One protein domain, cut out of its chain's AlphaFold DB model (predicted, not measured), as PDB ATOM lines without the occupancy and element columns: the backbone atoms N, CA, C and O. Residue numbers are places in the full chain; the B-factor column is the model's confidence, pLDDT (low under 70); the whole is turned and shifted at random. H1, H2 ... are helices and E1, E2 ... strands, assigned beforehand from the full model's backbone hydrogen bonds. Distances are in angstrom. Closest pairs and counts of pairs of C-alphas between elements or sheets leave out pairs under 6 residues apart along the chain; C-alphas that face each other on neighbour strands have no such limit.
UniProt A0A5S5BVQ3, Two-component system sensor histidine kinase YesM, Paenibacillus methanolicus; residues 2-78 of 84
ATOM      1  N   THR A   2     148.214 135.410 167.356       82.81
ATOM      2  CA  THR A   2     149.307 135.958 168.192       82.81
ATOM      3  C   THR A   2     150.663 135.292 167.940       82.81
ATOM      4  O   THR A   2     151.659 135.980 167.758       82.81
ATOM      5  N   SER A   3     150.700 133.959 167.816       90.62
ATOM      6  CA  SER A   3     151.932 133.210 167.525       90.62
ATOM      7  C   SER A   3     152.574 133.567 166.177       90.62
ATOM      8  O   SER A   3     153.799 133.635 166.093       90.62
ATOM      9  N   CYS A   4     151.770 133.832 165.142       91.00
ATOM     10  CA  CYS A   4     152.248 134.222 163.812       91.00
ATOM     11  C   CYS A   4     152.845 135.632 163.831       91.00
ATOM     12  O   CYS A   4     153.957 135.826 163.353       91.00
ATOM     13  N   MET A   5     152.155 136.584 164.469       90.56
ATOM     14  CA  MET A   5     152.657 137.953 164.645       90.56
ATOM     15  C   MET A   5     153.978 137.973 165.417       90.56
ATOM     16  O   MET A   5     154.931 138.624 165.000       90.56
ATOM     17  N   SER A   6     154.084 137.198 166.502       93.19
ATOM     18  CA  SER A   6     155.346 137.080 167.235       93.19
ATOM     19  C   SER A   6     156.459 136.434 166.405       93.19
ATOM     20  O   SER A   6     157.622 136.773 166.610       93.19
ATOM     21  N   LYS A   7     156.140 135.509 165.484       92.69
ATOM     22  CA  LYS A   7     157.131 134.885 164.589       92.69
ATOM     23  C   LYS A   7     157.701 135.915 163.613       92.69
ATOM     24  O   LYS A   7     158.917 136.054 163.553       92.69
ATOM     25  N   ILE A   8     156.833 136.690 162.962       92.81
ATOM     26  CA  ILE A   8     157.229 137.779 162.054       92.81
ATOM     27  C   ILE A   8     158.055 138.829 162.801       92.81
ATOM     28  O   ILE A   8     159.120 139.217 162.336       92.81
ATOM     29  N   PHE A   9     157.612 139.243 163.993       92.69
ATOM     30  CA  PHE A   9     158.330 140.239 164.788       92.69
ATOM     31  C   PHE A   9     159.720 139.758 165.225       92.69
ATOM     32  O   PHE A   9     160.695 140.483 165.072       92.69
ATOM     33  N   ARG A  10     159.847 138.524 165.738       91.94
ATOM     34  CA  ARG A  10     161.162 137.962 166.106       91.94
ATOM     35  C   ARG A  10     162.098 137.865 164.907       91.94
ATOM     36  O   ARG A  10     163.294 138.099 165.051       91.94
ATOM     37  N   TYR A  11     161.551 137.510 163.753       93.38
ATOM     38  CA  TYR A  11     162.304 137.419 162.516       93.38
ATOM     39  C   TYR A  11     162.773 138.808 162.036       93.38
ATOM     40  O   TYR A  11     163.947 138.972 161.702       93.38
ATOM     41  N   SER A  12     161.926 139.845 162.096       89.81
ATOM     42  CA  SER A  12     162.296 141.195 161.643       89.81
ATOM     43  C   SER A  12     163.413 141.824 162.484       89.81
ATOM     44  O   SER A  12     164.335 142.425 161.926       89.81
ATOM     45  N   ILE A  13     163.400 141.612 163.807       93.50
ATOM     46  CA  ILE A  13     164.422 142.131 164.735       93.50
ATOM     47  C   ILE A  13     165.716 141.305 164.770       93.50
ATOM     48  O   ILE A  13     166.643 141.652 165.508       93.50
ATOM     49  N   LYS A  14     165.797 140.200 164.016       91.88
ATOM     50  CA  LYS A  14     167.008 139.376 163.944       91.88
ATOM     51  C   LYS A  14     168.172 140.222 163.421       91.88
ATOM     52  O   LYS A  14     168.015 140.954 162.444       91.88
ATOM     53  N   LYS A  15     169.329 140.148 164.083       91.19
ATOM     54  CA  LYS A  15     170.492 140.990 163.747       91.19
ATOM     55  C   LYS A  15     171.213 140.546 162.477       91.19
ATOM     56  O   LYS A  15     171.874 141.367 161.858       91.19
ATOM     57  N   ASP A  16     171.097 139.274 162.111       94.25
ATOM     58  CA  ASP A  16     171.768 138.722 160.940       94.25
ATOM     59  C   ASP A  16     171.226 139.337 159.641       94.25
ATOM     60  O   ASP A  16     170.015 139.360 159.407       94.25
ATOM     61  N   GLU A  17     172.129 139.814 158.784       92.88
ATOM     62  CA  GLU A  17     171.790 140.300 157.438       92.88
ATOM     63  C   GLU A  17     171.511 139.149 156.465       92.88
ATOM     64  O   GLU A  17     170.749 139.305 155.513       92.88
ATOM     65  N   LEU A  18     172.108 137.981 156.726       96.56
ATOM     66  CA  LEU A  18     171.911 136.752 155.969       96.56
ATOM     67  C   LEU A  18     171.197 135.709 156.830       96.56
ATOM     68  O   LEU A  18     171.677 135.352 157.907       96.56
ATOM     69  N   VAL A  19     170.096 135.169 156.320       96.44
ATOM     70  CA  VAL A  19     169.275 134.145 156.981       96.44
ATOM     71  C   VAL A  19     169.148 132.915 156.100       96.44
ATOM     72  O   VAL A  19     169.368 132.988 154.892       96.44
ATOM     73  N   GLN A  20     168.827 131.773 156.702       97.00
ATOM     74  CA  GLN A  20     168.544 130.573 155.924       97.00
ATOM     75  C   GLN A  20     167.263 130.765 155.105       97.00
ATOM     76  O   GLN A  20     166.309 131.380 155.582       97.00
ATOM     77  N   ILE A  21     167.212 130.205 153.896       96.75
ATOM     78  CA  ILE A  21     165.999 130.230 153.068       96.75
ATOM     79  C   ILE A  21     164.817 129.632 153.842       96.75
ATOM     80  O   ILE A  21     163.720 130.181 153.795       96.75
ATOM     81  N   GLY A  22     165.034 128.577 154.633       96.56
ATOM     82  CA  GLY A  22     163.995 128.020 155.502       96.56
ATOM     83  C   GLY A  22     163.388 129.047 156.468       96.56
ATOM     84  O   GLY A  22     162.179 129.038 156.682       96.56
ATOM     85  N   GLU A  23     164.186 129.982 156.991       95.75
ATOM     86  CA  GLU A  23     163.704 131.042 157.885       95.75
ATOM     87  C   GLU A  23     162.861 132.095 157.152       95.75
ATOM     88  O   GLU A  23     161.876 132.580 157.712       95.75
ATOM     89  N   GLU A  24     163.209 132.430 155.901       95.69
ATOM     90  CA  GLU A  24     162.365 133.280 155.046       95.69
ATOM     91  C   GLU A  24     160.997 132.628 154.833       95.69
ATOM     92  O   GLU A  24     159.964 133.252 155.077       95.69
ATOM     93  N   LEU A  25     160.988 131.360 154.410       95.56
ATOM     94  CA  LEU A  25     159.761 130.619 154.104       95.56
ATOM     95  C   LEU A  25     158.871 130.486 155.342       95.56
ATOM     96  O   LEU A  25     157.657 130.675 155.268       95.56
ATOM     97  N   ASP A  26     159.478 130.245 156.502       94.88
ATOM     98  CA  ASP A  26     158.802 130.204 157.794       94.88
ATOM     99  C   ASP A  26     158.117 131.528 158.155       94.88
ATOM    100  O   ASP A  26     157.022 131.540 158.737       94.88
ATOM    101  N   CYS A  27     158.769 132.648 157.835       94.38
ATOM    102  CA  CYS A  27     158.203 133.979 158.002       94.38
ATOM    103  C   CYS A  27     157.040 134.201 157.020       94.38
ATOM    104  O   CYS A  27     155.964 134.637 157.437       94.38
ATOM    105  N   MET A  28     157.205 133.810 155.751       94.25
ATOM    106  CA  MET A  28     156.168 133.933 154.716       94.25
ATOM    107  C   MET A  28     154.930 133.089 155.030       94.25
ATOM    108  O   MET A  28     153.804 133.556 154.871       94.25
ATOM    109  N   GLN A  29     155.103 131.884 155.576       93.69
ATOM    110  CA  GLN A  29     153.994 131.055 156.055       93.69
ATOM    111  C   GLN A  29     153.226 131.723 157.199       93.69
ATOM    112  O   GLN A  29     151.992 131.710 157.220       93.69
ATOM    113  N   ALA A  30     153.937 132.319 158.160       93.56
ATOM    114  CA  ALA A  30     153.301 133.045 159.255       93.56
ATOM    115  C   ALA A  30     152.522 134.267 158.746       93.56
ATOM    116  O   ALA A  30     151.406 134.509 159.214       93.56
ATOM    117  N   TYR A  31     153.085 134.991 157.778       92.88
ATOM    118  CA  TYR A  31     152.436 136.113 157.108       92.88
ATOM    119  C   TYR A  31     151.171 135.673 156.365       92.88
ATOM    120  O   TYR A  31     150.083 136.171 156.659       92.88
ATOM    121  N   MET A  32     151.264 134.667 155.494       91.44
ATOM    122  CA  MET A  32     150.111 134.179 154.734       91.44
ATOM    123  C   MET A  32     149.013 133.600 155.615       91.44
ATOM    124  O   MET A  32     147.836 133.764 155.309       91.44
ATOM    125  N   LYS A  33     149.354 133.008 156.764       92.62
ATOM    126  CA  LYS A  33     148.350 132.580 157.745       92.62
ATOM    127  C   LYS A  33     147.560 133.757 158.323       92.62
ATOM    128  O   LYS A  33     146.367 133.618 158.582       92.62
ATOM    129  N   ILE A  34     148.195 134.911 158.530       91.62
ATOM    130  CA  ILE A  34     147.506 136.134 158.968       91.62
ATOM    131  C   ILE A  34     146.609 136.664 157.847       91.62
ATOM    132  O   ILE A  34     145.450 136.982 158.114       91.62
ATOM    133  N   ILE A  35     147.121 136.725 156.614       89.69
ATOM    134  CA  ILE A  35     146.364 137.176 155.438       89.69
ATOM    135  C   ILE A  35     145.147 136.282 155.192       89.69
ATOM    136  O   ILE A  35     144.036 136.793 155.107       89.69
ATOM    137  N   SER A  36     145.322 134.960 155.181       88.88
ATOM    138  CA  SER A  36     144.229 133.993 155.037       88.88
ATOM    139  C   SER A  36     143.119 134.265 156.048       88.88
ATOM    140  O   SER A  36     141.968 134.402 155.660       88.88
ATOM    141  N   ILE A  37     143.443 134.434 157.335       89.88
ATOM    142  CA  ILE A  37     142.423 134.711 158.360       89.88
ATOM    143  C   ILE A  37     141.738 136.066 158.125       89.88
ATOM    144  O   ILE A  37     140.523 136.161 158.271       89.88
ATOM    145  N   ARG A  38     142.499 137.108 157.768       87.44
ATOM    146  CA  ARG A  38     141.963 138.457 157.519       87.44
ATOM    147  C   ARG A  38     140.938 138.473 156.385       87.44
ATOM    148  O   ARG A  38     139.994 139.250 156.452       87.44
ATOM    149  N   TYR A  39     141.120 137.619 155.386       87.06
ATOM    150  CA  TYR A  39     140.248 137.516 154.219       87.06
ATOM    151  C   TYR A  39     139.428 136.219 154.218       87.06
ATOM    152  O   TYR A  39     139.199 135.640 153.162       87.06
ATOM    153  N   GLU A  40     139.009 135.737 155.392       88.00
ATOM    154  CA  GLU A  40     138.062 134.613 155.533       88.00
ATOM    155  C   GLU A  40     138.475 133.330 154.779       88.00
ATOM    156  O   GLU A  40     137.655 132.591 154.245       88.00
ATOM    157  N   ASN A  41     139.777 133.049 154.754       83.38
ATOM    158  CA  ASN A  41     140.423 131.928 154.064       83.38
ATOM    159  C   ASN A  41     140.247 131.912 152.538       83.38
ATOM    160  O   ASN A  41     140.397 130.867 151.910       83.38
ATOM    161  N   LYS A  42     140.002 133.073 151.924       83.62
ATOM    162  CA  LYS A  42     139.978 133.234 150.460       83.62
ATOM    163  C   LYS A  42     141.343 133.061 149.788       83.62
ATOM    164  O   LYS A  42     141.406 132.950 148.565       83.62
ATOM    165  N   PHE A  43     142.428 133.069 150.563       83.38
ATOM    166  CA  PHE A  43     143.793 133.061 150.046       83.38
ATOM    167  C   PHE A  43     144.618 131.915 150.612       83.38
ATOM    168  O   PHE A  43     144.572 131.628 151.807       83.38
ATOM    169  N   SER A  44     145.408 131.294 149.740       84.50
ATOM    170  CA  SER A  44     146.338 130.212 150.071       84.50
ATOM    171  C   SER A  44     147.692 130.463 149.413       84.50
ATOM    172  O   SER A  44     147.775 131.211 148.441       84.50
ATOM    173  N   MET A  45     148.746 129.881 149.982       87.44
ATOM    174  CA  MET A  45     150.101 129.944 149.444       87.44
ATOM    175  C   MET A  45     150.684 128.542 149.414       87.44
ATOM    176  O   MET A  45     150.698 127.866 150.448       87.44
ATOM    177  N   ASP A  46     151.219 128.157 148.265       90.50
ATOM    178  CA  ASP A  46     151.966 126.925 148.088       90.50
ATOM    179  C   ASP A  46     153.436 127.226 147.861       90.50
ATOM    180  O   ASP A  46     153.829 128.021 147.013       90.50
ATOM    181  N   MET A  47     154.276 126.559 148.644       90.38
ATOM    182  CA  MET A  47     155.716 126.723 148.552       90.38
ATOM    183  C   MET A  47     156.318 125.436 148.016       90.38
ATOM    184  O   MET A  47     156.305 124.402 148.682       90.38
ATOM    185  N   HIS A  48     156.864 125.527 146.810       93.75
ATOM    186  CA  HIS A  48     157.629 124.464 146.182       93.75
ATOM    187  C   HIS A  48     159.104 124.842 146.228       93.75
ATOM    188  O   HIS A  48     159.579 125.651 145.432       93.75
ATOM    189  N   VAL A  49     159.819 124.272 147.193       93.88
ATOM    190  CA  VAL A  49     161.247 124.503 147.402       93.88
ATOM    191  C   VAL A  49     161.955 123.166 147.528       93.88
ATOM    192  O   VAL A  49     161.468 122.250 148.184       93.88
ATOM    193  N   ASP A  50     163.115 123.072 146.888       96.94
ATOM    194  CA  ASP A  50     164.021 121.948 147.062       96.94
ATOM    195  C   ASP A  50     164.648 122.007 148.459       96.94
ATOM    196  O   ASP A  50     165.213 123.031 148.849       96.94
ATOM    197  N   GLU A  51     164.563 120.910 149.210       95.31
ATOM    198  CA  GLU A  51     165.058 120.822 150.588       95.31
ATOM    199  C   GLU A  51     166.537 121.209 150.712       95.31
ATOM    200  O   GLU A  51     166.940 121.806 151.710       95.31
ATOM    201  N   ARG A  52     167.339 120.967 149.666       96.56
ATOM    202  CA  ARG A  52     168.766 121.326 149.624       96.56
ATOM    203  C   ARG A  52     169.002 122.833 149.723       96.56
ATOM    204  O   ARG A  52     170.093 123.258 150.093       96.56
ATOM    205  N   LEU A  53     168.001 123.640 149.377       96.19
ATOM    206  CA  LEU A  53     168.080 125.096 149.431       96.19
ATOM    207  C   LEU A  53     167.781 125.640 150.831       96.19
ATOM    208  O   LEU A  53     168.191 126.755 151.129       96.19
ATOM    209  N   LEU A  54     167.103 124.884 151.701       95.94
ATOM    210  CA  LEU A  54     166.598 125.402 152.980       95.94
ATOM    211  C   LEU A  54     167.707 125.947 153.884       95.94
ATOM    212  O   LEU A  54     167.491 126.947 154.566       95.94
ATOM    213  N   GLU A  55     168.888 125.335 153.850       97.00
ATOM    214  CA  GLU A  55     170.043 125.742 154.657       97.00
ATOM    215  C   GLU A  55     170.921 126.808 153.983       97.00
ATOM    216  O   GLU A  55     171.809 127.377 154.629       97.00
ATOM    217  N   MET A  56     170.685 127.110 152.700       97.38
ATOM    218  CA  MET A  56     171.410 128.170 152.002       97.38
ATOM    219  C   MET A  56     171.052 129.532 152.586       97.38
ATOM    220  O   MET A  56     169.929 129.766 153.028       97.38
ATOM    221  N   LYS A  57     172.022 130.450 152.571       96.94
ATOM    222  CA  LYS A  57     171.839 131.804 153.086       96.94
ATOM    223  C   LYS A  57     171.419 132.776 151.992       96.94
ATOM    224  O   LYS A  57     171.961 132.753 150.892       96.94
ATOM    225  N   THR A  58     170.509 133.672 152.343       95.88
ATOM    226  CA  THR A  58     170.000 134.746 151.490       95.88
ATOM    227  C   THR A  58     169.896 136.046 152.292       95.88
ATOM    228  O   THR A  58     169.785 135.976 153.521       95.88
ATOM    229  N   PRO A  59     169.937 137.232 151.651       96.00
ATOM    230  CA  PRO A  59     169.599 138.479 152.322       96.00
ATOM    231  C   PRO A  59     168.241 138.387 153.015       96.00
ATOM    232  O   PRO A  59     167.263 137.927 152.422       96.00
ATOM    233  N   LYS A  60     168.209 138.824 154.272       94.44
ATOM    234  CA  LYS A  60     167.002 138.867 155.093       94.44
ATOM    235  C   LYS A  60     165.939 139.748 154.429       94.44
ATOM    236  O   LYS A  60     166.256 140.826 153.932       94.44
ATOM    237  N   MET A  61     164.680 139.320 154.495       90.75
ATOM    238  CA  MET A  61     163.501 140.004 153.952       90.75
ATOM    239  C   MET A  61     163.486 140.104 152.420       90.75
ATOM    240  O   MET A  61     162.775 140.949 151.882       90.75
ATOM    241  N   ILE A  62     164.224 139.258 151.693       93.94
ATOM    242  CA  ILE A  62     164.215 139.312 150.223       93.94
ATOM    243  C   ILE A  62     162.903 138.785 149.623       93.94
ATOM    244  O   ILE A  62     162.454 139.298 148.599       93.94
ATOM    245  N   LEU A  63     162.260 137.791 150.256       92.88
ATOM    246  CA  LEU A  63     160.999 137.222 149.760       92.88
ATOM    247  C   LEU A  63     159.781 138.041 150.189       92.88
ATOM    248  O   LEU A  63     158.770 138.060 149.486       92.88
ATOM    249  N   GLN A  64     159.892 138.760 151.306       90.62
ATOM    250  CA  GLN A  64     158.820 139.586 151.852       90.62
ATOM    251  C   GLN A  64     158.207 140.569 150.840       90.62
ATOM    252  O   GLN A  64     156.993 140.498 150.661       90.62
ATOM    253  N   PRO A  65     158.964 141.433 150.127       91.62
ATOM    254  CA  PRO A  65     158.366 142.368 149.177       91.62
ATOM    255  C   PRO A  65     157.664 141.650 148.021       91.62
ATOM    256  O   PRO A  65     156.671 142.151 147.506       91.62
ATOM    257  N   ILE A  66     158.136 140.467 147.618       91.12
ATOM    258  CA  ILE A  66     157.522 139.692 146.533       91.12
ATOM    259  C   ILE A  66     156.155 139.165 146.976       91.12
ATOM    260  O   ILE A  66     155.156 139.353 146.276       91.12
ATOM    261  N   VAL A  67     156.091 138.544 148.155       90.31
ATOM    262  CA  VAL A  67     154.842 138.001 148.704       90.31
ATOM    263  C   VAL A  67     153.872 139.127 149.061       90.31
ATOM    264  O   VAL A  67     152.708 139.068 148.668       90.31
ATOM    265  N   GLU A  68     154.338 140.185 149.730       87.50
ATOM    266  CA  GLU A  68     153.506 141.341 150.081       87.50
ATOM    267  C   GLU A  68     152.921 142.013 148.840       87.50
ATOM    268  O   GLU A  68     151.713 142.243 148.799       87.50
ATOM    269  N   ASN A  69     153.727 142.258 147.802       88.50
ATOM    270  CA  ASN A  69     153.231 142.856 146.563       88.50
ATOM    271  C   ASN A  69     152.191 141.967 145.879       88.50
ATOM    272  O   ASN A  69     151.211 142.472 145.332       88.50
ATOM    273  N   SER A  70     152.370 140.647 145.925       87.69
ATOM    274  CA  SER A  70     151.432 139.705 145.311       87.69
ATOM    275  C   SER A  70     150.098 139.653 146.068       87.69
ATOM    276  O   SER A  70     149.036 139.587 145.448       87.69
ATOM    277  N   VAL A  71     150.126 139.775 147.399       85.19
ATOM    278  CA  VAL A  71     148.912 139.906 148.220       85.19
ATOM    279  C   VAL A  71     148.228 141.257 147.996       85.19
ATOM    280  O   VAL A  71     147.047 141.289 147.654       85.19
ATOM    281  N   TYR A  72     148.947 142.367 148.162       81.81
ATOM    282  CA  TYR A  72     148.376 143.717 148.086       81.81
ATOM    283  C   TYR A  72     147.897 144.086 146.681       81.81
ATOM    284  O   TYR A  72     146.839 144.678 146.514       81.81
ATOM    285  N   HIS A  73     148.658 143.760 145.638       79.12
ATOM    286  CA  HIS A  73     148.299 144.167 144.280       79.12
ATOM    287  C   HIS A  73     147.554 143.086 143.501       79.12
ATOM    288  O   HIS A  73     146.740 143.427 142.640       79.12
ATOM    289  N   GLY A  74     147.819 141.809 143.786       76.44
ATOM    290  CA  GLY A  74     147.141 140.688 143.141       76.44
ATOM    291  C   GLY A  74     145.828 140.348 143.838       76.44
ATOM    292  O   GLY A  74     144.756 140.510 143.264       76.44
ATOM    293  N   LEU A  75     145.922 139.899 145.088       73.19
ATOM    294  CA  LEU A  75     144.813 139.267 145.803       73.19
ATOM    295  C   LEU A  75     143.777 140.256 146.354       73.19
ATOM    296  O   LEU A  75     142.586 139.967 146.293       73.19
ATOM    297  N   GLU A  76     144.185 141.439 146.823       66.38
ATOM    298  CA  GLU A  76     143.254 142.465 147.337       66.38
ATOM    299  C   GLU A  76     142.210 142.901 146.292       66.38
ATOM    300  O   GLU A  76     141.103 143.302 146.642       66.38
ATOM    301  N   ARG A  77     142.532 142.782 144.999       68.06
ATOM    302  CA  ARG A  77     141.639 143.152 143.889       68.06
ATOM    303  C   ARG A  77     140.702 142.021 143.446       68.06
ATOM    304  O   ARG A  77     139.918 142.228 142.521       68.06
ATOM    305  N   MET A  78     140.791 140.832 144.049       66.38
ATOM    306  CA  MET A  78     140.025 139.647 143.652       66.38
ATOM    307  C   MET A  78     138.905 139.340 144.654       66.38
ATOM    308  O   MET A  78     139.149 138.807 145.735       66.38
TER     309      MET A  78
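This is residues 2 to 78 of the 84 residues of the protein "Two-component system sensor histidine kinase YesM" of Paenibacillus methanolicus (UniProt A0A5S5BVQ3). The long helix H2 forms the middle, with H1 crossing it on one side, H3 running loosely alongside on another, and a tiny ribbon of E1 and E2 at the end where H2 begins. Residues 39 to 56 fold back as a long loop. The 77 printed residues hold H1, E1, H2, E2 and H3 in that order, mostly helix, with E1 and E2 antiparallel; the whole is compact, radius of gyration of the C-alphas 12.8 A, spans 34 by 26 by 19 A.

H1, residues 2 to 12, begins at C-alpha 2 (149.307, 135.958, 168.192) and is 15.5 A long. E1 is residues 18 to 20, 7.0 A. H2, residues 21 to 38, is 25.8 A. E2 is residues 57 to 59, 7.1 A. H3, residues 64 to 77, is 19.3 A and ends at C-alpha 77 (141.639, 143.152, 143.889).

H1 touches residues 27 to 34 of H2, closest C-alphas Cys 4 and Ala 30, 4.8 A, at a steep tilt of 40 degrees, opposite ways. In E1 and E2, N 19 and O 58 are within hydrogen-bond range, 2.9 A. H2, with residues 24 to 28, and H3, with 64 to 67, only just touch, with 3 pairs of C-alphas within 8 A, the closest Met 28 and Gln 64, 6.9 A. H1 and H3 are apart. Every O i to N i+4 pair is within hydrogen-bond range in H1 and H2, 8 of 10 in H3.

The farthest C-alphas, Lys 15 and Met 78, are 36.5 A apart. The printed part has no cut; the link H2 to E2 is long, 18 residues. Residues 76 to 78 have pLDDT under 70.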